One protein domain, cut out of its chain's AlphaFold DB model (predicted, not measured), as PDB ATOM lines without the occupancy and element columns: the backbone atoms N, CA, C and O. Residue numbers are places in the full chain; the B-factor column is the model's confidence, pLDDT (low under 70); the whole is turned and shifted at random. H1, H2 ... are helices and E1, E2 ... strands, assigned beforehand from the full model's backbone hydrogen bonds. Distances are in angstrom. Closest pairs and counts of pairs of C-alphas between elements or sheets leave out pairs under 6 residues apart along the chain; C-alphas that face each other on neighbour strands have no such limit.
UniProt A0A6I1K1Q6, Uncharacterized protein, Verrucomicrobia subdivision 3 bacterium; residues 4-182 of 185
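AT A GLANCE: This is residues 4 to 182 of the 185 residues of an uncharacterized protein of Verrucomicrobia subdivision 3 bacterium (UniProt A0A6I1K1Q6). A twisted sheet of six strands forms the core, with H3, H4, H5 and H6 in a layer on one side and H1 alone on the other: three layers, helices on both faces of a sheet. The longest helix, H2, packs on H1 with residues 54 to 62 and reaches outward to Pro 42 at one end of the longest axis. The printed part has 179 residues with six named helices and six named strands, in the order H1 E1 H2 H3 E2 E3 H4 E4 H5 H6 E5 E6; the mixed sheet runs E1 E2 E3 E4 E5 E6. The class is mixed, helices and strands; the whole is compact, with a radius of gyration of the C-alphas of 16.2 A and spans of 52 by 36 by 31 A.

IN THESE COORDINATES: The strands are E1, residues 22 to 25; E2, 91 to 95; E3, 100 to 107, 22.7 A long; E4, 138 to 145, 22.8 A; E5, 165 to 169; and E6, 178 to 181, ending at C-alpha 181 (187.993, 286.458, 278.659). The helices are H1, residues 4 to 14, 15.4 A, beginning at C-alpha 4 (166.972, 294.245, 273.193); H2, 42 to 64, 33.1 A; H3, 73 to 80; H4, 114 to 129, 23.0 A; H5, 148 to 154; and H6, 158 to 163.

HOW THE PARTS SIT: E3 and E4 are parallel, with N 103 and O 140 at 2.8 A, and E4 and E5 are parallel, with N 168 and O 143 at 2.8 A. E1 and E2 are antiparallel, with N 22 and O 94 at 2.8 A. The hairpins E2 and E3, with N 93 and O 102 at 2.8 A, and E5 and E6, with N 169 and O 178 at 2.8 A, are antiparallel. E3, H4, E4 and E4, H5 H6, E5 are strand-helix-strand units, parallel neighbour strands with helices between, each with a right-handed crossover. H4 is over E3 and E4 at a height over the sheet of 8.7 A; its closest C-alphas to E3 are Ala 121 and Glu 105, 5.9 A. H1, on the opposite face from H4, has a height of 7.8 A. H3 is over E1, H5 over E5, and H6 over none. H1 and H2 touch, closest at the C-alphas of Glu 5 and Ala 58, 5.1 A; H2 only grazes the sheet with residues 59 to 63. H4 touches H5 with residues 114 to 118 alone, closest at the C-alphas of Pro 114 and Ile 150, 6.1 A. In H1 to H5 every O i to N i+4 pair is within hydrogen-bond range; H6 has 0 of 2, but 3 of 3 O i to N i+3 pairs.

THE WHOLE: The C-alphas of Pro 42 and Ala 135, the two farthest apart, are 52.7 A apart. The printed part has no cut. E1 to H2 is a long link of 16 residues. Residues 34 to 37 and 111 to 112 have pLDDT under 70; the mean of the printed part is 91.0.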
ATOM      1  N   PRO A   4     167.487 294.778 274.461       95.69
ATOM      2  CA  PRO A   4     166.972 294.245 273.193       95.69
ATOM      3  C   PRO A   4     167.892 294.537 272.000       95.69
ATOM      4  O   PRO A   4     168.191 293.649 271.203       95.69
ATOM      5  N   GLU A   5     168.415 295.762 271.918       96.19
ATOM      6  CA  GLU A   5     169.363 296.152 270.872       96.19
ATOM      7  C   GLU A   5     170.702 295.414 271.027       96.19
ATOM      8  O   GLU A   5     171.288 294.965 270.044       96.19
ATOM      9  N   ALA A   6     171.178 295.211 272.259       96.50
ATOM     10  CA  ALA A   6     172.374 294.405 272.501       96.50
ATOM     11  C   ALA A   6     172.186 292.942 272.047       96.50
ATOM     12  O   ALA A   6     173.086 292.380 271.418       96.50
ATOM     13  N   LYS A   7     171.007 292.348 272.291       97.94
ATOM     14  CA  LYS A   7     170.643 291.006 271.806       97.94
ATOM     15  C   LYS A   7     170.645 290.957 270.275       97.94
ATOM     16  O   LYS A   7     171.281 290.074 269.700       97.94
ATOM     17  N   PHE A   8     170.020 291.933 269.611       98.06
ATOM     18  CA  PHE A   8     170.041 292.062 268.149       98.06
ATOM     19  C   PHE A   8     171.465 292.133 267.588       98.06
ATOM     20  O   PHE A   8     171.834 291.344 266.714       98.06
ATOM     21  N   GLN A   9     172.285 293.043 268.114       97.94
ATOM     22  CA  GLN A   9     173.658 293.230 267.652       97.94
ATOM     23  C   GLN A   9     174.509 291.977 267.859       97.94
ATOM     24  O   GLN A   9     175.304 291.639 266.982       97.94
ATOM     25  N   PHE A  10     174.324 291.267 268.973       98.31
ATOM     26  CA  PHE A  10     175.007 290.004 269.212       98.31
ATOM     27  C   PHE A  10     174.595 288.932 268.195       98.31
ATOM     28  O   PHE A  10     175.462 288.361 267.533       98.31
ATOM     29  N   VAL A  11     173.288 288.707 268.001       98.50
ATOM     30  CA  VAL A  11     172.792 287.702 267.047       98.50
ATOM     31  C   VAL A  11     173.307 287.977 265.642       98.50
ATOM     32  O   VAL A  11     173.874 287.088 265.011       98.50
ATOM     33  N   ARG A  12     173.184 289.222 265.169       97.88
ATOM     34  CA  ARG A  12     173.615 289.617 263.824       97.88
ATOM     35  C   ARG A  12     175.098 289.332 263.557       97.88
ATOM     36  O   ARG A  12     175.461 289.111 262.409       97.88
ATOM     37  N   ARG A  13     175.949 289.394 264.585       97.25
ATOM     38  CA  ARG A  13     177.414 289.320 264.442       97.25
ATOM     39  C   ARG A  13     178.006 287.951 264.772       97.25
ATOM     40  O   ARG A  13     179.072 287.636 264.256       97.25
ATOM     41  N   TYR A  14     177.374 287.182 265.658       97.94
ATOM     42  CA  TYR A  14     177.977 285.967 266.226       97.94
ATOM     43  C   TYR A  14     177.155 284.697 266.004       97.94
ATOM     44  O   TYR A  14     177.712 283.605 266.078       97.94
ATOM     45  N   CYS A  15     175.856 284.810 265.726       98.00
ATOM     46  CA  CYS A  15     175.021 283.660 265.384       98.00
ATOM     47  C   CYS A  15     173.901 284.008 264.384       98.00
ATOM     48  O   CYS A  15     172.732 283.729 264.652       98.00
ATOM     49  N   PRO A  16     174.212 284.633 263.233       98.00
ATOM     50  CA  PRO A  16     173.182 285.092 262.307       98.00
ATOM     51  C   PRO A  16     172.456 283.903 261.651       98.00
ATOM     52  O   PRO A  16     173.114 283.003 261.122       98.00
ATOM     53  N   PRO A  17     171.106 283.886 261.599       98.12
ATOM     54  CA  PRO A  17     170.385 282.775 260.976       98.12
ATOM     55  C   PRO A  17     170.737 282.525 259.504       98.12
ATOM     56  O   PRO A  17     170.724 281.380 259.054       98.12
ATOM     57  N   GLY A  18     171.129 283.574 258.769       97.81
ATOM     58  CA  GLY A  18     171.611 283.472 257.386       97.81
ATOM     59  C   GLY A  18     172.869 282.610 257.207       97.81
ATOM     60  O   GLY A  18     173.122 282.137 256.105       97.81
ATOM     61  N   GLU A  19     173.617 282.345 258.282       97.81
ATOM     62  CA  GLU A  19     174.789 281.457 258.289       97.81
ATOM     63  C   GLU A  19     174.456 280.049 258.817       97.81
ATOM     64  O   GLU A  19     175.336 279.295 259.215       97.81
ATOM     65  N   GLY A  20     173.174 279.669 258.833       97.56
ATOM     66  CA  GLY A  20     172.730 278.333 259.239       97.56
ATOM     67  C   GLY A  20     172.407 278.191 260.728       97.56
ATOM     68  O   GLY A  20     172.123 277.080 261.191       97.56
ATOM     69  N   TRP A  21     172.405 279.293 261.481       98.38
ATOM     70  CA  TRP A  21     171.971 279.301 262.874       98.38
ATOM     71  C   TRP A  21     170.443 279.247 262.997       98.38
ATOM     72  O   TRP A  21     169.696 279.933 262.307       98.38
ATOM     73  N   LYS A  22     169.957 278.456 263.949       97.88
ATOM     74  CA  LYS A  22     168.574 278.485 264.425       97.88
ATOM     75  C   LYS A  22     168.573 279.236 265.742       97.88
ATOM     76  O   LYS A  22     169.118 278.727 266.719       97.88
ATOM     77  N   VAL A  23     167.975 280.423 265.770       98.00
ATOM     78  CA  VAL A  23     168.078 281.336 266.915       98.00
ATOM     79  C   VAL A  23     166.717 281.584 267.555       98.00
ATOM     80  O   VAL A  23     165.731 281.888 266.875       98.00
ATOM     81  N   TYR A  24     166.697 281.477 268.876       97.56
ATOM     82  CA  TYR A  24     165.650 281.961 269.755       97.56
ATOM     83  C   TYR A  24     166.205 283.111 270.594       97.56
ATOM     84  O   TYR A  24     167.304 283.002 271.142       97.56
ATOM     85  N   VAL A  25     165.434 284.189 270.710       97.88
ATOM     86  CA  VAL A  25     165.730 285.315 271.598       97.88
ATOM     87  C   VAL A  25     164.525 285.567 272.489       97.88
ATOM     88  O   VAL A  25     163.400 285.712 272.002       97.88
ATOM     89  N   ASP A  26     164.770 285.650 273.787       95.50
ATOM     90  CA  ASP A  26     163.794 286.138 274.745       95.50
ATOM     91  C   ASP A  26     163.923 287.653 274.902       95.50
ATOM     92  O   ASP A  26     165.031 288.189 274.896       95.50
ATOM     93  N   ILE A  27     162.798 288.353 275.014       93.00
ATOM     94  CA  ILE A  27     162.772 289.794 275.304       93.00
ATOM     95  C   ILE A  27     161.675 290.013 276.330       93.00
ATOM     96  O   ILE A  27     160.487 290.033 275.981       93.00
ATOM     97  N   ASP A  28     162.087 290.206 277.580       86.00
ATOM     98  CA  ASP A  28     161.166 290.409 278.684       86.00
ATOM     99  C   ASP A  28     160.485 291.777 278.622       86.00
ATOM    100  O   ASP A  28     161.047 292.785 278.186       86.00
ATOM    101  N   ALA A  29     159.269 291.851 279.172       83.81
ATOM    102  CA  ALA A  29     158.534 293.108 279.318       83.81
ATOM    103  C   ALA A  29     159.354 294.187 280.058       83.81
ATOM    104  O   ALA A  29     159.226 295.378 279.771       83.81
ATOM    105  N   SER A  30     160.221 293.774 280.988       82.06
ATOM    106  CA  SER A  30     161.075 294.691 281.746       82.06
ATOM    107  C   SER A  30     162.164 295.356 280.901       82.06
ATOM    108  O   SER A  30     162.535 296.502 281.165       82.06
ATOM    109  N   GLU A  31     162.621 294.689 279.841       84.06
ATOM    110  CA  GLU A  31     163.650 295.193 278.929       84.06
ATOM    111  C   GLU A  31     163.124 296.300 278.017       84.06
ATOM    112  O   GLU A  31     163.880 297.167 277.583       84.06
ATOM    113  N   VAL A  32     161.812 296.299 277.779       83.06
ATOM    114  CA  VAL A  32     161.095 297.296 276.974       83.06
ATOM    115  C   VAL A  32     160.327 298.296 277.839       83.06
ATOM    116  O   VAL A  32     159.403 298.941 277.364       83.06
ATOM    117  N   GLY A  33     160.672 298.418 279.124       73.12
ATOM    118  CA  GLY A  33     160.102 299.435 280.014       73.12
ATOM    119  C   GLY A  33     158.654 299.187 280.458       73.12
ATOM    120  O   GLY A  33     158.067 300.059 281.090       73.12
ATOM    121  N   ARG A  34     158.083 298.002 280.199       69.19
ATOM    122  CA  ARG A  34     156.677 297.665 280.498       69.19
ATOM    123  C   ARG A  34     156.438 297.135 281.920       69.19
ATOM    124  O   ARG A  34     155.335 296.690 282.222       69.19
ATOM    125  N   THR A  35     157.436 297.171 282.806       62.28
ATOM    126  CA  THR A  35     157.306 296.709 284.202       62.28
ATOM    127  C   THR A  35     157.757 297.772 285.205       62.28
ATOM    128  O   THR A  35     158.821 298.371 285.031       62.28
ATOM    129  N   GLY A  36     157.002 297.941 286.295       62.25
ATOM    130  CA  GLY A  36     157.335 298.816 287.428       62.25
ATOM    131  C   GLY A  36     156.249 299.847 287.748       62.25
ATOM    132  O   GLY A  36     155.256 299.964 287.033       62.25
ATOM    133  N   SER A  37     156.431 300.589 288.844       64.88
ATOM    134  CA  SER A  37     155.547 301.702 289.214       64.88
ATOM    135  C   SER A  37     155.560 302.802 288.141       64.88
ATOM    136  O   SER A  37     156.592 302.989 287.485       64.88
ATOM    137  N   PRO A  38     154.459 303.565 287.980       70.81
ATOM    138  CA  PRO A  38     154.409 304.690 287.053       70.81
ATOM    139  C   PRO A  38     155.599 305.632 287.256       70.81
ATOM    140  O   PRO A  38     155.912 306.029 288.381       70.81
ATOM    141  N   ARG A  39     156.285 305.980 286.164       78.06
ATOM    142  CA  ARG A  39     157.388 306.943 286.199       78.06
ATOM    143  C   ARG A  39     156.818 308.346 286.373       78.06
ATOM    144  O   ARG A  39     155.940 308.753 285.620       78.06
ATOM    145  N   THR A  40     157.320 309.075 287.362       80.62
ATOM    146  CA  THR A  40     156.781 310.388 287.748       80.62
ATOM    147  C   THR A  40     157.626 311.562 287.264       80.62
ATOM    148  O   THR A  40     157.112 312.673 287.171       80.62
ATOM    149  N   THR A  41     158.902 311.348 286.925       84.62
ATOM    150  CA  THR A  41     159.779 312.417 286.427       84.62
ATOM    151  C   THR A  41     159.774 312.484 284.893       84.62
ATOM    152  O   THR A  41     159.726 311.436 284.239       84.62
ATOM    153  N   PRO A  42     159.875 313.686 284.286       86.62
ATOM    154  CA  PRO A  42     159.929 313.838 282.830       86.62
ATOM    155  C   PRO A  42     161.052 313.030 282.170       86.62
ATOM    156  O   PRO A  42     160.840 312.401 281.136       86.62
ATOM    157  N   GLU A  43     162.228 312.991 282.800       85.94
ATOM    158  CA  GLU A  43     163.377 312.213 282.332       85.94
ATOM    159  C   GLU A  43     163.082 310.707 282.318       85.94
ATOM    160  O   GLU A  43     163.348 310.028 281.326       85.94
ATOM    161  N   ALA A  44     162.475 310.176 283.384       82.75
ATOM    162  CA  ALA A  44     162.151 308.757 283.465       82.75
ATOM    163  C   ALA A  44     161.069 308.355 282.450       82.75
ATOM    164  O   ALA A  44     161.159 307.277 281.863       82.75
ATOM    165  N   ILE A  45     160.086 309.229 282.202       85.94
ATOM    166  CA  ILE A  45     159.060 309.031 281.167       85.94
ATOM    167  C   ILE A  45     159.698 309.037 279.771       85.94
ATOM    168  O   ILE A  45     159.413 308.158 278.958       85.94
ATOM    169  N   ALA A  46     160.577 310.003 279.483       87.00
ATOM    170  CA  ALA A  46     161.281 310.078 278.205       87.00
ATOM    171  C   ALA A  46     162.159 308.840 277.972       87.00
ATOM    172  O   ALA A  46     162.142 308.257 276.886       87.00
ATOM    173  N   ASN A  47     162.874 308.387 279.004       84.94
ATOM    174  CA  ASN A  47     163.695 307.190 278.913       84.94
ATOM    175  C   ASN A  47     162.854 305.919 278.711       84.94
ATOM    176  O   ASN A  47     163.250 305.069 277.922       84.94
ATOM    177  N   GLN A  48     161.688 305.801 279.357       86.06
ATOM    178  CA  GLN A  48     160.766 304.682 279.135       86.06
ATOM    179  C   GLN A  48     160.269 304.635 277.684       86.06
ATOM    180  O   GLN A  48     160.374 303.594 277.044       86.06
ATOM    181  N   LYS A  49     159.811 305.766 277.131       88.50
ATOM    182  CA  LYS A  49     159.382 305.842 275.721       88.50
ATOM    183  C   LYS A  49     160.497 305.437 274.760       88.50
ATOM    184  O   LYS A  49     160.253 304.763 273.762       88.50
ATOM    185  N   ARG A  50     161.734 305.829 275.072       89.31
ATOM    186  CA  ARG A  50     162.909 305.432 274.297       89.31
ATOM    187  C   ARG A  50     163.172 303.928 274.391       89.31
ATOM    188  O   ARG A  50     163.410 303.313 273.361       89.31
ATOM    189  N   MET A  51     163.083 303.332 275.583       88.88
ATOM    190  CA  MET A  51     163.204 301.877 275.769       88.88
ATOM    191  C   MET A  51     162.138 301.102 274.990       88.88
ATOM    192  O   MET A  51     162.456 300.093 274.371       88.88
ATOM    193  N   GLU A  52     160.893 301.579 274.998       89.81
ATOM    194  CA  GLU A  52     159.790 300.969 274.248       89.81
ATOM    195  C   GLU A  52     160.050 301.028 272.737       89.81
ATOM    196  O   GLU A  52     159.966 300.007 272.058       89.81
ATOM    197  N   SER A  53     160.430 302.203 272.222       91.31
ATOM    198  CA  SER A  53     160.718 302.396 270.798       91.31
ATOM    199  C   SER A  53     161.942 301.606 270.330       91.31
ATOM    200  O   SER A  53     161.869 300.932 269.306       91.31
ATOM    201  N   GLU A  54     163.069 301.685 271.047       90.81
ATOM    202  CA  GLU A  54     164.287 300.927 270.712       90.81
ATOM    203  C   GLU A  54     164.036 299.412 270.843       90.81
ATOM    204  O   GLU A  54     164.529 298.625 270.038       90.81
ATOM    205  N   GLY A  55     163.230 298.997 271.823       92.56
ATOM    206  CA  GLY A  55     162.846 297.605 272.030       92.56
ATOM    207  C   GLY A  55     162.021 297.018 270.886       92.56
ATOM    208  O   GLY A  55     162.290 295.896 270.454       92.56
ATOM    209  N   GLU A  56     161.043 297.770 270.375       93.69
ATOM    210  CA  GLU A  56     160.236 297.335 269.229       93.69
ATOM    211  C   GLU A  56     161.076 297.269 267.948       93.69
ATOM    212  O   GLU A  56     161.047 296.259 267.250       93.69
ATOM    213  N   GLN A  57     161.920 298.275 267.695       95.50
ATOM    214  CA  GLN A  57     162.837 298.269 266.550       95.50
ATOM    215  C   GLN A  57     163.785 297.062 266.579       95.50
ATOM    216  O   GLN A  57     163.962 296.383 265.567       95.50
ATOM    217  N   ALA A  58     164.360 296.744 267.744       96.31
ATOM    218  CA  ALA A  58     165.221 295.576 267.901       96.31
ATOM    219  C   ALA A  58     164.455 294.258 267.680       96.31
ATOM    220  O   ALA A  58     164.981 293.331 267.058       96.31
ATOM    221  N   ARG A  59     163.201 294.169 268.147       96.56
ATOM    222  CA  ARG A  59     162.320 293.014 267.908       96.56
ATOM    223  C   ARG A  59     162.043 292.827 266.417       96.56
ATOM    224  O   ARG A  59     162.205 291.712 265.922       96.56
ATOM    225  N   GLU A  60     161.651 293.883 265.709       97.31
ATOM    226  CA  GLU A  60     161.412 293.841 264.261       97.31
ATOM    227  C   GLU A  60     162.677 293.433 263.500       97.31
ATOM    228  O   GLU A  60     162.626 292.553 262.638       97.31
ATOM    229  N   ALA A  61     163.831 293.993 263.871       98.00
ATOM    230  CA  ALA A  61     165.111 293.669 263.254       98.00
ATOM    231  C   ALA A  61     165.519 292.200 263.479       98.00
ATOM    232  O   ALA A  61     165.963 291.533 262.545       98.00
ATOM    233  N   LEU A  62     165.322 291.664 264.688       98.38
ATOM    234  CA  LEU A  62     165.543 290.245 264.993       98.38
ATOM    235  C   LEU A  62     164.625 289.338 264.163       98.38
ATOM    236  O   LEU A  62     165.094 288.372 263.561       98.38
ATOM    237  N   VAL A  63     163.330 289.658 264.087       97.75
ATOM    238  CA  VAL A  63     162.380 288.906 263.250       97.75
ATOM    239  C   VAL A  63     162.798 288.958 261.779       97.75
ATOM    240  O   VAL A  63     162.781 287.923 261.111       97.75
ATOM    241  N   GLY A  64     163.254 290.116 261.294       98.00
ATOM    242  CA  GLY A  64     163.785 290.290 259.940       98.00
ATOM    243  C   GLY A  64     165.017 289.429 259.635       98.00
ATOM    244  O   GLY A  64     165.209 289.033 258.489       98.00
ATOM    245  N   LEU A  65     165.814 289.067 260.649       97.94
ATOM    246  CA  LEU A  65     166.922 288.111 260.516       97.94
ATOM    247  C   LEU A  65     166.468 286.642 260.476       97.94
ATOM    248  O   LEU A  65     167.297 285.767 260.245       97.94
ATOM    249  N   GLY A  66     165.188 286.346 260.719       97.25
ATOM    250  CA  GLY A  66     164.669 284.980 260.845       97.25
ATOM    251  C   GLY A  66     164.738 284.411 262.267       97.25
ATOM    252  O   GLY A  66     164.625 283.199 262.454       97.25
ATOM    253  N   VAL A  67     164.926 285.263 263.279       97.62
ATOM    254  CA  VAL A  67     164.970 284.862 264.693       97.62
ATOM    255  C   VAL A  67     163.557 284.636 265.232       97.62
ATOM    256  O   VAL A  67     162.641 285.420 264.975       97.62
ATOM    257  N   GLN A  68     163.371 283.598 266.052       96.75
ATOM    258  CA  GLN A  68     162.168 283.481 266.877       96.75
ATOM    259  C   GLN A  68     162.303 284.387 268.105       96.75
ATOM    260  O   GLN A  68     163.130 284.114 268.970       96.75
ATOM    261  N   VAL A  69     161.470 285.426 268.203       95.50
ATOM    262  CA  VAL A  69     161.468 286.350 269.350       95.50
ATOM    263  C   VAL A  69     160.277 286.073 270.272       95.50
ATOM    264  O   VAL A  69     159.120 286.264 269.877       95.50
ATOM    265  N   GLY A  70     160.546 285.639 271.504       85.25
ATOM    266  CA  GLY A  70     159.536 285.239 272.489       85.25
ATOM    267  C   GLY A  70     158.661 284.054 272.038       85.25
ATOM    268  O   GLY A  70     159.005 283.325 271.103       85.25
ATOM    269  N   LYS A  71     157.485 283.901 272.672       81.12
ATOM    270  CA  LYS A  71     156.565 282.739 272.574       81.12
ATOM    271  C   LYS A  71     157.114 281.481 273.267       81.12
ATOM    272  O   LYS A  71     158.212 281.491 273.817       81.12
ATOM    273  N   SER A  72     156.327 280.402 273.243       86.19
ATOM    274  CA  SER A  72     156.677 279.102 273.824       86.19
ATOM    275  C   SER A  72     158.008 278.581 273.268       86.19
ATOM    276  O   SER A  72     158.107 278.160 272.111       86.19
ATOM    277  N   ARG A  73     159.048 278.608 274.107       88.94
ATOM    278  CA  ARG A  73     160.379 278.085 273.770       88.94
ATOM    279  C   ARG A  73     160.344 276.580 273.506       88.94
ATOM    280  O   ARG A  73     161.035 276.096 272.614       88.94
ATOM    281  N   ALA A  74     159.479 275.856 274.218       90.25
ATOM    282  CA  ALA A  74     159.237 274.432 274.001       90.25
ATOM    283  C   ALA A  74     158.778 274.141 272.561       90.25
ATOM    284  O   ALA A  74     159.327 273.256 271.896       90.25
ATOM    285  N   ASP A  75     157.840 274.936 272.039       92.31
ATOM    286  CA  ASP A  75     157.368 274.788 270.658       92.31
ATOM    287  C   ASP A  75     158.466 275.119 269.649       92.31
ATOM    288  O   ASP A  75     158.574 274.469 268.606       92.31
ATOM    289  N   TRP A  76     159.321 276.098 269.965       94.75
ATOM    290  CA  TRP A  76     160.462 276.431 269.123       94.75
ATOM    291  C   TRP A  76     161.467 275.278 269.026       94.75
ATOM    292  O   TRP A  76     161.863 274.943 267.905       94.75
ATOM    293  N   PHE A  77     161.829 274.633 270.144       93.56
ATOM    294  CA  PHE A  77     162.720 273.464 270.131       93.56
ATOM    295  C   PHE A  77     162.147 272.342 269.256       93.56
ATOM    296  O   PHE A  77     162.836 271.824 268.372       93.56
ATOM    297  N   LYS A  78     160.851 272.040 269.430       93.44
ATOM    298  CA  LYS A  78     160.137 271.021 268.651       93.44
ATOM    299  C   LYS A  78     160.113 271.348 267.157       93.44
ATOM    300  O   LYS A  78     160.497 270.509 266.346       93.44
ATOM    301  N   LYS A  79     159.708 272.568 266.784       94.50
ATOM    302  CA  LYS A  79     159.638 273.025 265.383       94.50
ATOM    303  C   LYS A  79     160.995 272.940 264.686       94.50
ATOM    304  O   LYS A  79     161.065 272.644 263.497       94.50
ATOM    305  N   ASN A  80     162.067 273.218 265.420       93.56
ATOM    306  CA  ASN A  80     163.416 273.279 264.877       93.56
ATOM    307  C   ASN A  80     164.184 271.958 264.967       93.56
ATOM    308  O   ASN A  80     165.303 271.906 264.449       93.56
ATOM    309  N   ALA A  81     163.603 270.916 265.571       92.75
ATOM    310  CA  ALA A  81     164.249 269.626 265.811       92.75
ATOM    311  C   ALA A  81     165.625 269.778 266.492       92.75
ATOM    312  O   ALA A  81     166.619 269.186 266.070       92.75
ATOM    313  N   VAL A  82     165.688 270.628 267.520       92.31
ATOM    314  CA  VAL A  82     166.877 270.835 268.360       92.31
ATOM    315  C   VAL A  82     166.574 270.408 269.802       92.31
ATOM    316  O   VAL A  82     165.409 270.456 270.205       92.31
ATOM    317  N   PRO A  83     167.580 269.968 270.582       90.50
ATOM    318  CA  PRO A  83     167.359 269.548 271.962       90.50
ATOM    319  C   PRO A  83     166.774 270.679 272.817       90.50
ATOM    320  O   PRO A  83     167.203 271.827 272.661       90.50
ATOM    321  N   PRO A  84     165.832 270.375 273.725       89.62
ATOM    322  CA  PRO A  84     165.356 271.358 274.682       89.62
ATOM    323  C   PRO A  84     166.478 271.768 275.635       89.62
ATOM    324  O   PRO A  84     167.365 270.975 275.953       89.62
ATOM    325  N   PHE A  85     166.417 273.013 276.091       82.25
ATOM    326  CA  PHE A  85     167.332 273.562 277.083       82.25
ATOM    327  C   PHE A  85     166.540 274.248 278.194       82.25
ATOM    328  O   PHE A  85     165.586 274.980 277.912       82.25
ATOM    329  N   GLU A  86     166.927 274.002 279.444       81.06
ATOM    330  CA  GLU A  86     166.217 274.499 280.620       81.06
ATOM    331  C   GLU A  86     166.648 275.908 281.064       81.06
ATOM    332  O   GLU A  86     167.775 276.379 280.858       81.06
ATOM    333  N   GLY A  87     165.715 276.568 281.751       82.50
ATOM    334  CA  GLY A  87     165.873 277.903 282.321       82.50
ATOM    335  C   GLY A  87     165.674 279.027 281.311       82.50
ATOM    336  O   GLY A  87     165.797 278.823 280.109       82.50
ATOM    337  N   ASP A  88     165.363 280.219 281.812       85.50
ATOM    338  CA  ASP A  88     165.092 281.414 281.011       85.50
ATOM    339  C   ASP A  88     166.386 282.064 280.542       85.50
ATOM    340  O   ASP A  88     167.082 282.714 281.322       85.50
ATOM    341  N   ARG A  89     166.722 281.793 279.274       92.44
ATOM    342  CA  ARG A  89     167.916 282.296 278.596       92.44
ATOM    343  C   ARG A  89     167.534 283.393 277.638       92.44
ATOM    344  O   ARG A  89     166.633 283.206 276.817       92.44
ATOM    345  N   ASP A  90     168.311 284.461 277.682       95.75
ATOM    346  CA  ASP A  90     168.175 285.569 276.754       95.75
ATOM    347  C   ASP A  90     168.323 285.126 275.297       95.75
ATOM    348  O   ASP A  90     167.539 285.533 274.440       95.75
ATOM    349  N   ILE A  91     169.330 284.296 274.999       97.31
ATOM    350  CA  ILE A  91     169.597 283.810 273.643       97.31
ATOM    351  C   ILE A  91     169.957 282.329 273.678       97.31
ATOM    352  O   ILE A  91     170.849 281.905 274.416       97.31
ATOM    353  N   VAL A  92     169.313 281.559 272.801       96.06
ATOM    354  CA  VAL A  92     169.675 280.171 272.500       96.06
ATOM    355  C   VAL A  92     169.811 280.027 270.990       96.06
ATOM    356  O   VAL A  92     168.866 280.277 270.244       96.06
ATOM    357  N   ALA A  93     170.987 279.616 270.527       97.19
ATOM    358  CA  ALA A  93     171.288 279.486 269.111       97.19
ATOM    359  C   ALA A  93     171.940 278.134 268.814       97.19
ATOM    360  O   ALA A  93     172.939 277.769 269.423       97.19
ATOM    361  N   PHE A  94     171.406 277.397 267.846       96.94
ATOM    362  CA  PHE A  94     171.971 276.123 267.402       96.94
ATOM    363  C   PHE A  94     172.504 276.249 265.983       96.94
ATOM    364  O   PHE A  94     171.794 276.736 265.108       96.94
ATOM    365  N   HIS A  95     173.699 275.730 265.730       97.38
ATOM    366  CA  HIS A  95     174.239 275.541 264.390       97.38
ATOM    367  C   HIS A  95     174.274 274.035 264.072       97.38
ATOM    368  O   HIS A  95     175.227 273.344 264.445       97.38
ATOM    369  N   PRO A  96     173.258 273.477 263.384       95.75
ATOM    370  CA  PRO A  96     173.101 272.027 263.243       95.75
ATOM    371  C   PRO A  96     174.258 271.319 262.539       95.75
ATOM    372  O   PRO A  96     174.632 270.225 262.954       95.75
ATOM    373  N   ALA A  97     174.847 271.945 261.516       95.75
ATOM    374  CA  ALA A  97     175.924 271.324 260.743       95.75
ATOM    375  C   ALA A  97     177.232 271.167 261.540       95.75
ATOM    376  O   ALA A  97     177.908 270.153 261.418       95.75
ATOM    377  N   SER A  98     177.575 272.139 262.392       95.81
ATOM    378  CA  SER A  98     178.770 272.107 263.247       95.81
ATOM    379  C   SER A  98     178.503 271.504 264.630       95.81
ATOM    380  O   SER A  98     179.436 271.353 265.423       95.81
ATOM    381  N   LYS A  99     177.237 271.162 264.918       95.06
ATOM    382  CA  LYS A  99     176.755 270.664 266.211       95.06
ATOM    383  C   LYS A  99     177.166 271.579 267.373       95.06
ATOM    384  O   LYS A  99     177.588 271.115 268.430       95.06
ATOM    385  N   VAL A 100     177.037 272.894 267.184       95.31
ATOM    386  CA  VAL A 100     177.293 273.910 268.221       95.31
ATOM    387  C   VAL A 100     175.975 274.452 268.764       95.31
ATOM    388  O   VAL A 100     175.066 274.762 267.997       95.31
ATOM    389  N   CYS A 101     175.878 274.577 270.085       95.31
ATOM    390  CA  CYS A 101     174.817 275.315 270.760       95.31
ATOM    391  C   CYS A 101     175.450 276.471 271.535       95.31
ATOM    392  O   CYS A 101     176.305 276.256 272.392       95.31
ATOM    393  N   LEU A 102     175.046 277.691 271.208       96.56
ATOM    394  CA  LEU A 102     175.446 278.913 271.877       96.56
ATOM    395  C   LEU A 102     174.309 279.373 272.784       96.56
ATOM    396  O   LEU A 102     173.167 279.517 272.348       96.56
ATOM    397  N   ILE A 103     174.651 279.636 274.037       96.19
ATOM    398  CA  ILE A 103     173.758 280.180 275.054       96.19
ATOM    399  C   ILE A 103     174.373 281.481 275.534       96.19
ATOM    400  O   ILE A 103     175.545 281.503 275.923       96.19
ATOM    401  N   ALA A 104     173.596 282.559 275.498       97.62
ATOM    402  CA  ALA A 104     174.053 283.843 275.992       97.62
ATOM    403  C   ALA A 104     173.060 284.473 276.961       97.62
ATOM    404  O   ALA A 104     171.855 284.398 276.738       97.62
ATOM    405  N   GLU A 105     173.608 285.118 277.992       97.25
ATOM    406  CA  GLU A 105     172.908 286.100 278.824       97.25
ATOM    407  C   GLU A 105     173.437 287.489 278.459       97.25
ATOM    408  O   GLU A 105     174.650 287.664 278.262       97.25
ATOM    409  N   VAL A 106     172.546 288.470 278.330       96.56
ATOM    410  CA  VAL A 106     172.857 289.781 277.760       96.56
ATOM    411  C   VAL A 106     172.438 290.885 278.716       96.56
ATOM    412  O   VAL A 106     171.279 291.007 279.065       96.56
ATOM    413  N   GLU A 107     173.358 291.778 279.060       94.50
ATOM    414  CA  GLU A 107     173.060 292.957 279.871       94.50
ATOM    415  C   GLU A 107     173.340 294.242 279.087       94.50
ATOM    416  O   GLU A 107     174.465 294.533 278.670       94.50
ATOM    417  N   GLY A 108     172.283 295.027 278.873       90.19
ATOM    418  CA  GLY A 108     172.354 296.335 278.226       90.19
ATOM    419  C   GLY A 108     172.482 297.495 279.214       90.19
ATOM    420  O   GLY A 108     172.604 297.322 280.427       90.19
ATOM    421  N   GLN A 109     172.383 298.720 278.695       84.38
ATOM    422  CA  GLN A 109     172.208 299.898 279.544       84.38
ATOM    423  C   GLN A 109     170.916 299.787 280.351       84.38
ATOM    424  O   GLN A 109     169.879 299.361 279.848       84.38
ATOM    425  N   SER A 110     170.975 300.207 281.610       72.12
ATOM    426  CA  SER A 110     169.843 300.145 282.519       72.12
ATOM    427  C   SER A 110     169.923 301.270 283.543       72.12
ATOM    428  O   SER A 110     171.015 301.705 283.890       72.12
ATOM    429  N   THR A 111     168.771 301.721 284.039       62.81
ATOM    430  CA  THR A 111     168.667 302.769 285.070       62.81
ATOM    431  C   THR A 111     168.826 302.245 286.504       62.81
ATOM    432  O   THR A 111     168.790 303.030 287.445       62.81
ATOM    433  N   GLY A 112     168.964 300.925 286.687       67.12
ATOM    434  CA  GLY A 112     169.196 300.285 287.988       67.12
ATOM    435  C   GLY A 112     170.679 300.095 288.320       67.12
ATOM    436  O   GLY A 112     171.547 300.517 287.562       67.12
ATOM    437  N   GLN A 113     170.967 299.408 289.432       73.88
ATOM    438  CA  GLN A 113     172.335 299.083 289.855       73.88
ATOM    439  C   GLN A 113     172.992 298.079 288.883       73.88
ATOM    440  O   GLN A 113     172.561 296.922 288.831       73.88
ATOM    441  N   PRO A 114     174.029 298.479 288.119       74.44
ATOM    442  CA  PRO A 114     174.623 297.639 287.072       74.44
ATOM    443  C   PRO A 114     175.222 296.336 287.611       74.44
ATOM    444  O   PRO A 114     175.130 295.294 286.967       74.44
ATOM    445  N   GLU A 115     175.804 296.381 288.812       81.06
ATOM    446  CA  GLU A 115     176.425 295.216 289.447       81.06
ATOM    447  C   GLU A 115     175.407 294.126 289.790       81.06
ATOM    448  O   GLU A 115     175.654 292.953 289.526       81.06
ATOM    449  N   GLN A 116     174.242 294.492 290.334       85.19
ATOM    450  CA  GLN A 116     173.228 293.514 290.731       85.19
ATOM    451  C   GLN A 116     172.717 292.715 289.526       85.19
ATOM    452  O   GLN A 116     172.545 291.499 289.612       85.19
ATOM    453  N   LYS A 117     172.514 293.394 288.393       85.50
ATOM    454  CA  LYS A 117     172.123 292.747 287.138       85.50
ATOM    455  C   LYS A 117     173.217 291.831 286.610       85.50
ATOM    456  O   LYS A 117     172.944 290.679 286.296       85.50
ATOM    457  N   LEU A 118     174.466 292.295 286.639       90.88
ATOM    458  CA  LEU A 118     175.607 291.469 286.262       90.88
ATOM    459  C   LEU A 118     175.694 290.186 287.102       90.88
ATOM    460  O   LEU A 118     175.890 289.108 286.546       90.88
ATOM    461  N   TYR A 119     175.519 290.268 288.424       91.44
ATOM    462  CA  TYR A 119     175.527 289.081 289.285       91.44
ATOM    463  C   TYR A 119     174.372 288.125 288.978       91.44
ATOM    464  O   TYR A 119     174.579 286.910 288.989       91.44
ATOM    465  N   LYS A 120     173.183 288.648 288.649       90.94
ATOM    466  CA  LYS A 120     172.054 287.830 288.190       90.94
ATOM    467  C   LYS A 120     172.409 287.083 286.897       90.94
ATOM    468  O   LYS A 120     172.265 285.862 286.863       90.94
ATOM    469  N   ALA A 121     172.945 287.780 285.895       93.19
ATOM    470  CA  ALA A 121     173.367 287.180 284.629       93.19
ATOM    471  C   ALA A 121     174.474 286.125 284.825       93.19
ATOM    472  O   ALA A 121     174.425 285.048 284.229       93.19
ATOM    473  N   ILE A 122     175.438 286.378 285.721       94.69
ATOM    474  CA  ILE A 122     176.463 285.394 286.109       94.69
ATOM    475  C   ILE A 122     175.817 284.153 286.739       94.69
ATOM    476  O   ILE A 122     176.147 283.031 286.361       94.69
ATOM    477  N   GLY A 123     174.885 284.329 287.676       93.88
ATOM    478  CA  GLY A 123     174.165 283.211 288.285       93.88
ATOM    479  C   GLY A 123     173.408 282.390 287.240       93.88
ATOM    480  O   GLY A 123     173.530 281.167 287.208       93.88
ATOM    481  N   GLN A 124     172.696 283.060 286.332       93.00
ATOM    482  CA  GLN A 124     171.972 282.407 285.245       93.00
ATOM    483  C   GLN A 124     172.915 281.605 284.339       93.00
ATOM    484  O   GLN A 124     172.642 280.422 284.115       93.00
ATOM    485  N   ILE A 125     174.028 282.176 283.866       93.75
ATOM    486  CA  ILE A 125     174.934 281.449 282.967       93.75
ATOM    487  C   ILE A 125     175.620 280.272 283.675       93.75
ATOM    488  O   ILE A 125     175.756 279.212 283.074       93.75
ATOM    489  N   ILE A 126     175.994 280.408 284.954       92.75
ATOM    490  CA  ILE A 126     176.581 279.302 285.728       92.75
ATOM    491  C   ILE A 126     175.573 278.161 285.842       92.75
ATOM    492  O   ILE A 126     175.922 277.016 285.563       92.75
ATOM    493  N   MET A 127     174.312 278.462 286.165       91.06
ATOM    494  CA  MET A 127     173.258 277.447 286.180       91.06
ATOM    495  C   MET A 127     173.124 276.761 284.816       91.06
ATOM    496  O   MET A 127     172.963 275.548 284.767       91.06
ATOM    497  N   ALA A 128     173.268 277.508 283.712       90.38
ATOM    498  CA  ALA A 128     173.263 276.935 282.367       90.38
ATOM    499  C   ALA A 128     174.402 275.913 282.153       90.38
ATOM    500  O   ALA A 128     174.202 274.909 281.475       90.38
ATOM    501  N   THR A 129     175.581 276.133 282.749       89.75
ATOM    502  CA  THR A 129     176.722 275.202 282.629       89.75
ATOM    503  C   THR A 129     176.525 273.874 283.360       89.75
ATOM    504  O   THR A 129     177.197 272.898 283.020       89.75
ATOM    505  N   SER A 130     175.609 273.836 284.330       85.12
ATOM    506  CA  SER A 130     175.352 272.678 285.189       85.12
ATOM    507  C   SER A 130     174.320 271.700 284.623       85.12
ATOM    508  O   SER A 130     174.168 270.616 285.180       85.12
ATOM    509  N   PHE A 131     173.594 272.060 283.558       79.94
ATOM    510  CA  PHE A 131     172.608 271.161 282.951       79.94
ATOM    511  C   PHE A 131     173.261 270.074 282.102       79.94
ATOM    512  O   PHE A 131     174.320 270.276 281.492       79.94
ATOM    513  N   ASP A 132     172.576 268.933 282.020       73.25
ATOM    514  CA  ASP A 132     173.001 267.815 281.192       73.25
ATOM    515  C   ASP A 132     173.154 268.247 279.737       73.25
ATOM    516  O   ASP A 132     172.260 268.813 279.099       73.25
ATOM    517  N   ARG A 133     174.343 267.978 279.201       73.69
ATOM    518  CA  ARG A 133     174.679 268.324 277.826       73.69
ATOM    519  C   ARG A 133     173.938 267.371 276.896       73.69
ATOM    520  O   ARG A 133     174.099 266.158 277.039       73.69
ATOM    521  N   PRO A 134     173.217 267.870 275.881       76.69
ATOM    522  CA  PRO A 134     172.783 267.013 274.790       76.69
ATOM    523  C   PRO A 134     174.025 266.339 274.188       76.69
ATOM    524  O   PRO A 134     174.931 267.040 273.740       76.69
ATOM    525  N   ALA A 135     174.084 265.002 274.208       74.31
ATOM    526  CA  ALA A 135     175.321 264.222 274.030       74.31
ATOM    527  C   ALA A 135     176.138 264.551 272.762       74.31
ATOM    528  O   ALA A 135     177.347 264.340 272.729       74.31
ATOM    529  N   GLU A 136     175.499 265.096 271.725       89.62
ATOM    530  CA  GLU A 136     176.137 265.427 270.447       89.62
ATOM    531  C   GLU A 136     176.515 266.905 270.273       89.62
ATOM    532  O   GLU A 136     177.123 267.254 269.261       89.62
ATOM    533  N   TRP A 137     176.138 267.795 271.195       92.75
ATOM    534  CA  TRP A 137     176.259 269.241 270.996       92.75
ATOM    535  C   TRP A 137     177.393 269.857 271.814       92.75
ATOM    536  O   TRP A 137     177.492 269.696 273.031       92.75
ATOM    537  N   LYS A 138     178.229 270.652 271.143       93.25
ATOM    538  CA  LYS A 138     179.247 271.492 271.780       93.25
ATOM    539  C   LYS A 138     178.578 272.748 272.328       93.25
ATOM    540  O   LYS A 138     178.186 273.619 271.552       93.25
ATOM    541  N   LEU A 139     178.462 272.840 273.650       93.75
ATOM    542  CA  LEU A 139     177.895 274.014 274.311       93.75
ATOM    543  C   LEU A 139     178.929 275.147 274.411       93.75
ATOM    544  O   LEU A 139     180.089 274.920 274.764       93.75
ATOM    545  N   LYS A 140     178.495 276.369 274.105       95.75
ATOM    546  CA  LYS A 140     179.247 277.619 274.231       95.75
ATOM    547  C   LYS A 140     178.429 278.586 275.075       95.75
ATOM    548  O   LYS A 140     177.295 278.891 274.725       95.75
ATOM    549  N   PHE A 141     179.013 279.079 276.158       96.50
ATOM    550  CA  PHE A 141     178.348 279.992 277.083       96.50
ATOM    551  C   PHE A 141     178.969 281.379 276.974       96.50
ATOM    552  O   PHE A 141     180.195 281.510 277.050       96.50
ATOM    553  N   VAL A 142     178.143 282.407 276.794       98.19
ATOM    554  CA  VAL A 142     178.612 283.781 276.593       98.19
ATOM    555  C   VAL A 142     177.864 284.751 277.505       98.19
ATOM    556  O   VAL A 142     176.645 284.835 277.474       98.19
ATOM    557  N   LEU A 143     178.601 285.529 278.292       97.81
ATOM    558  CA  LEU A 143     178.078 286.727 278.945       97.81
ATOM    559  C   LEU A 143     178.339 287.931 278.047       97.81
ATOM    560  O   LEU A 143     179.494 288.259 277.766       97.81
ATOM    561  N   VAL A 144     177.280 288.594 277.602       97.69
ATOM    562  CA  VAL A 144     177.368 289.777 276.744       97.69
ATOM    563  C   VAL A 144     176.978 290.996 277.562       97.69
ATOM    564  O   VAL A 144     175.917 291.024 278.169       97.69
ATOM    565  N   VAL A 145     177.820 292.023 277.579       96.31
ATOM    566  CA  VAL A 145     177.528 293.266 278.301       96.31
ATOM    567  C   VAL A 145     177.766 294.480 277.422       96.31
ATOM    568  O   VAL A 145     178.711 294.513 276.635       96.31
ATOM    569  N   HIS A 146     176.954 295.517 277.592       95.00
ATOM    570  CA  HIS A 146     177.160 296.807 276.948       95.00
ATOM    571  C   HIS A 146     177.285 297.935 277.980       95.00
ATOM    572  O   HIS A 146     176.373 298.196 278.760       95.00
ATOM    573  N   GLY A 147     178.410 298.655 277.939       92.00
ATOM    574  CA  GLY A 147     178.699 299.792 278.818       92.00
ATOM    575  C   GLY A 147     180.046 299.657 279.528       92.00
ATOM    576  O   GLY A 147     180.472 298.556 279.877       92.00
ATOM    577  N   LYS A 148     180.742 300.783 279.732       90.06
ATOM    578  CA  LYS A 148     182.117 300.793 280.268       90.06
ATOM    579  C   LYS A 148     182.200 300.223 281.684       90.06
ATOM    580  O   LYS A 148     183.056 299.383 281.940       90.06
ATOM    581  N   GLU A 149     181.303 300.650 282.570       89.75
ATOM    582  CA  GLU A 149     181.292 300.239 283.979       89.75
ATOM    583  C   GLU A 149     181.039 298.736 284.119       89.75
ATOM    584  O   GLU A 149     181.901 298.014 284.614       89.75
ATOM    585  N   ILE A 150     179.923 298.230 283.581       91.31
ATOM    586  CA  ILE A 150     179.591 296.798 283.638       91.31
ATOM    587  C   ILE A 150     180.671 295.923 282.982       91.31
ATOM    588  O   ILE A 150     181.013 294.864 283.506       91.31
ATOM    589  N   SER A 151     181.294 296.396 281.897       93.00
ATOM    590  CA  SER A 151     182.423 295.701 281.263       93.00
ATOM    591  C   SER A 151     183.648 295.638 282.175       93.00
ATOM    592  O   SER A 151     184.343 294.621 282.201       93.00
ATOM    593  N   ALA A 152     183.935 296.706 282.924       91.94
ATOM    594  CA  ALA A 152     185.032 296.732 283.885       91.94
ATOM    595  C   ALA A 152     184.781 295.770 285.057       91.94
ATOM    596  O   ALA A 152     185.709 295.068 285.461       91.94
ATOM    597  N   HIS A 153     183.540 295.681 285.551       91.38
ATOM    598  CA  HIS A 153     183.159 294.702 286.575       91.38
ATOM    599  C   HIS A 153     183.273 293.267 286.050       91.38
ATOM    600  O   HIS A 153     183.973 292.455 286.657       91.38
ATOM    601  N   LEU A 154     182.693 292.970 284.882       93.94
ATOM    602  CA  LEU A 154     182.762 291.634 284.284       93.94
ATOM    603  C   LEU A 154     184.209 291.204 284.018       93.94
ATOM    604  O   LEU A 154     184.560 290.059 284.275       93.94
ATOM    605  N   SER A 155     185.092 292.121 283.611       94.44
ATOM    606  CA  SER A 155     186.518 291.826 283.373       94.44
ATOM    607  C   SER A 155     187.258 291.254 284.593       94.44
ATOM    608  O   SER A 155     188.335 290.676 284.431       94.44
ATOM    609  N   ARG A 156     186.717 291.420 285.809       93.62
ATOM    610  CA  ARG A 156     187.277 290.861 287.051       93.62
ATOM    611  C   ARG A 156     186.866 289.401 287.274       93.62
ATOM    612  O   ARG A 156     187.590 288.677 287.945       93.62
ATOM    613  N   ALA A 157     185.781 288.933 286.657       93.44
ATOM    614  CA  ALA A 157     185.239 287.580 286.815       93.44
ATOM    615  C   ALA A 157     185.934 286.530 285.917       93.44
ATOM    616  O   ALA A 157     185.292 285.631 285.377       93.44
ATOM    617  N   LYS A 158     187.261 286.624 285.740       94.12
ATOM    618  CA  LYS A 158     188.016 285.784 284.788       94.12
ATOM    619  C   LYS A 158     187.950 284.290 285.094       94.12
ATOM    620  O   LYS A 158     188.091 283.501 284.165       94.12
ATOM    621  N   SER A 159     187.725 283.907 286.350       94.19
ATOM    622  CA  SER A 159     187.576 282.503 286.758       94.19
ATOM    623  C   SER A 159     186.404 281.803 286.064       94.19
ATOM    624  O   SER A 159     186.449 280.594 285.889       94.19
ATOM    625  N   LEU A 160     185.408 282.540 285.550       95.12
ATOM    626  CA  LEU A 160     184.318 281.960 284.751       95.12
ATOM    627  C   LEU A 160     184.819 281.226 283.492       95.12
ATOM    628  O   LEU A 160     184.161 280.301 283.017       95.12
ATOM    629  N   ARG A 161     186.017 281.562 282.988       95.56
ATOM    630  CA  ARG A 161     186.651 280.833 281.876       95.56
ATOM    631  C   ARG A 161     186.896 279.356 282.192       95.56
ATOM    632  O   ARG A 161     186.897 278.539 281.280       95.56
ATOM    633  N   GLU A 162     187.110 279.017 283.464       94.06
ATOM    634  CA  GLU A 162     187.367 277.644 283.922       94.06
ATOM    635  C   GLU A 162     186.100 276.786 283.828       94.06
ATOM    636  O   GLU A 162     186.183 275.574 283.668       94.06
ATOM    637  N   LEU A 163     184.930 277.434 283.809       92.94
ATOM    638  CA  LEU A 163     183.628 276.819 283.547       92.94
ATOM    639  C   LEU A 163     183.266 276.812 282.048       92.94
ATOM    640  O   LEU A 163     182.155 276.446 281.676       92.94
ATOM    641  N   GLY A 164     184.181 277.238 281.170       94.12
ATOM    642  CA  GLY A 164     183.935 277.346 279.728       94.12
ATOM    643  C   GLY A 164     183.081 278.551 279.316       94.12
ATOM    644  O   GLY A 164     182.611 278.599 278.178       94.12
ATOM    645  N   VAL A 165     182.886 279.525 280.210       96.88
ATOM    646  CA  VAL A 165     182.151 280.763 279.921       96.88
ATOM    647  C   VAL A 165     183.088 281.798 279.308       96.88
ATOM    648  O   VAL A 165     184.202 282.031 279.786       96.88
ATOM    649  N   SER A 166     182.616 282.455 278.256       98.06
ATOM    650  CA  SER A 166     183.303 283.573 277.609       98.06
ATOM    651  C   SER A 166     182.556 284.873 277.871       98.06
ATOM    652  O   SER A 166     181.350 284.864 278.100       98.06
ATOM    653  N   ALA A 167     183.261 285.999 277.858       97.81
ATOM    654  CA  ALA A 167     182.661 287.303 278.112       97.81
ATOM    655  C   ALA A 167     182.975 288.288 276.997       97.81
ATOM    656  O   ALA A 167     184.135 288.464 276.620       97.81
ATOM    657  N   LEU A 168     181.940 288.977 276.532       98.00
ATOM    658  CA  LEU A 168     181.992 289.959 275.465       98.00
ATOM    659  C   LEU A 168     181.524 291.320 275.983       98.00
ATOM    660  O   LEU A 168     180.402 291.467 276.461       98.00
ATOM    661  N   SER A 169     182.373 292.332 275.832       97.19
ATOM    662  CA  SER A 169     181.959 293.731 275.871       97.19
ATOM    663  C   SER A 169     181.528 294.135 274.464       97.19
ATOM    664  O   SER A 169     182.359 294.220 273.559       97.19
ATOM    665  N   LEU A 170     180.222 294.318 274.279       97.44
ATOM    666  CA  LEU A 170     179.600 294.612 272.996       97.44
ATOM    667  C   LEU A 170     179.578 296.123 272.746       97.44
ATOM    668  O   LEU A 170     179.014 296.904 273.528       97.44
ATOM    669  N   ALA A 171     180.165 296.542 271.632       95.31
ATOM    670  CA  ALA A 171     180.160 297.926 271.194       95.31
ATOM    671  C   ALA A 171     179.010 298.214 270.220       95.31
ATOM    672  O   ALA A 171     178.390 297.319 269.641       95.31
ATOM    673  N   VAL A 172     178.741 299.507 270.018       90.44
ATOM    674  CA  VAL A 172     177.725 299.974 269.060       90.44
ATOM    675  C   VAL A 172     178.044 299.491 267.640       90.44
ATOM    676  O   VAL A 172     177.144 299.069 266.924       90.44
ATOM    677  N   GLY A 173     179.326 299.470 267.259       89.94
ATOM    678  CA  GLY A 173     179.809 298.910 265.992       89.94
ATOM    679  C   GLY A 173     180.651 297.642 266.187       89.94
ATOM    680  O   GLY A 173     181.156 297.427 267.289       89.94
ATOM    681  N   PRO A 174     180.831 296.825 265.133       85.56
ATOM    682  CA  PRO A 174     181.551 295.550 265.215       85.56
ATOM    683  C   PRO A 174     183.036 295.715 265.574       85.56
ATOM    684  O   PRO A 174     183.570 294.916 266.333       85.56
ATOM    685  N   GLU A 175     183.679 296.790 265.113       90.56
ATOM    686  CA  GLU A 175     185.105 297.072 265.365       90.56
ATOM    687  C   GLU A 175     185.435 297.341 266.843       90.56
ATOM    688  O   GLU A 175     186.594 297.311 267.246       90.56
ATOM    689  N   GLY A 176     184.426 297.647 267.665       93.19
ATOM    690  CA  GLY A 176     184.619 297.952 269.084       93.19
ATOM    691  C   GLY A 176     184.411 296.760 270.018       93.19
ATOM    692  O   GLY A 176     184.575 296.916 271.230       93.19
ATOM    693  N   ASP A 177     184.008 295.605 269.490       96.62
ATOM    694  CA  ASP A 177     183.713 294.428 270.298       96.62
ATOM    695  C   ASP A 177     184.986 293.886 270.953       96.62
ATOM    696  O   ASP A 177     186.012 293.673 270.306       96.62
ATOM    697  N   ARG A 178     184.923 293.632 272.263       96.88
ATOM    698  CA  ARG A 178     186.082 293.175 273.033       96.88
ATOM    699  C   ARG A 178     185.755 291.954 273.873       96.88
ATOM    700  O   ARG A 178     185.024 292.047 274.860       96.88
ATOM    701  N   TRP A 179     186.387 290.833 273.545       97.25
ATOM    702  CA  TRP A 179     186.395 289.646 274.394       97.25
ATOM    703  C   TRP A 179     187.213 289.926 275.656       97.25
ATOM    704  O   TRP A 179     188.400 290.237 275.593       97.25
ATOM    705  N   LEU A 180     186.554 289.874 276.810       96.88
ATOM    706  CA  LEU A 180     187.156 290.167 278.111       96.88
ATOM    707  C   LEU A 180     187.918 288.953 278.655       96.88
ATOM    708  O   LEU A 180     188.957 289.104 279.299       96.88
ATOM    709  N   PHE A 181     187.386 287.760 278.393       97.06
ATOM    710  CA  PHE A 181     187.993 286.458 278.659       97.06
ATOM    711  C   PHE A 181     187.226 285.354 277.913       97.06
ATOM    712  O   PHE A 181     186.153 285.592 277.354       97.06
ATOM    713  N   GLY A 182     187.767 284.134 277.960       93.56
ATOM    714  CA  GLY A 182     187.220 282.980 277.251       93.56
ATOM    715  C   GLY A 182     187.551 283.005 275.760       93.56
ATOM    716  O   GLY A 182     188.323 283.844 275.295       93.56
TER     717      GLY A 182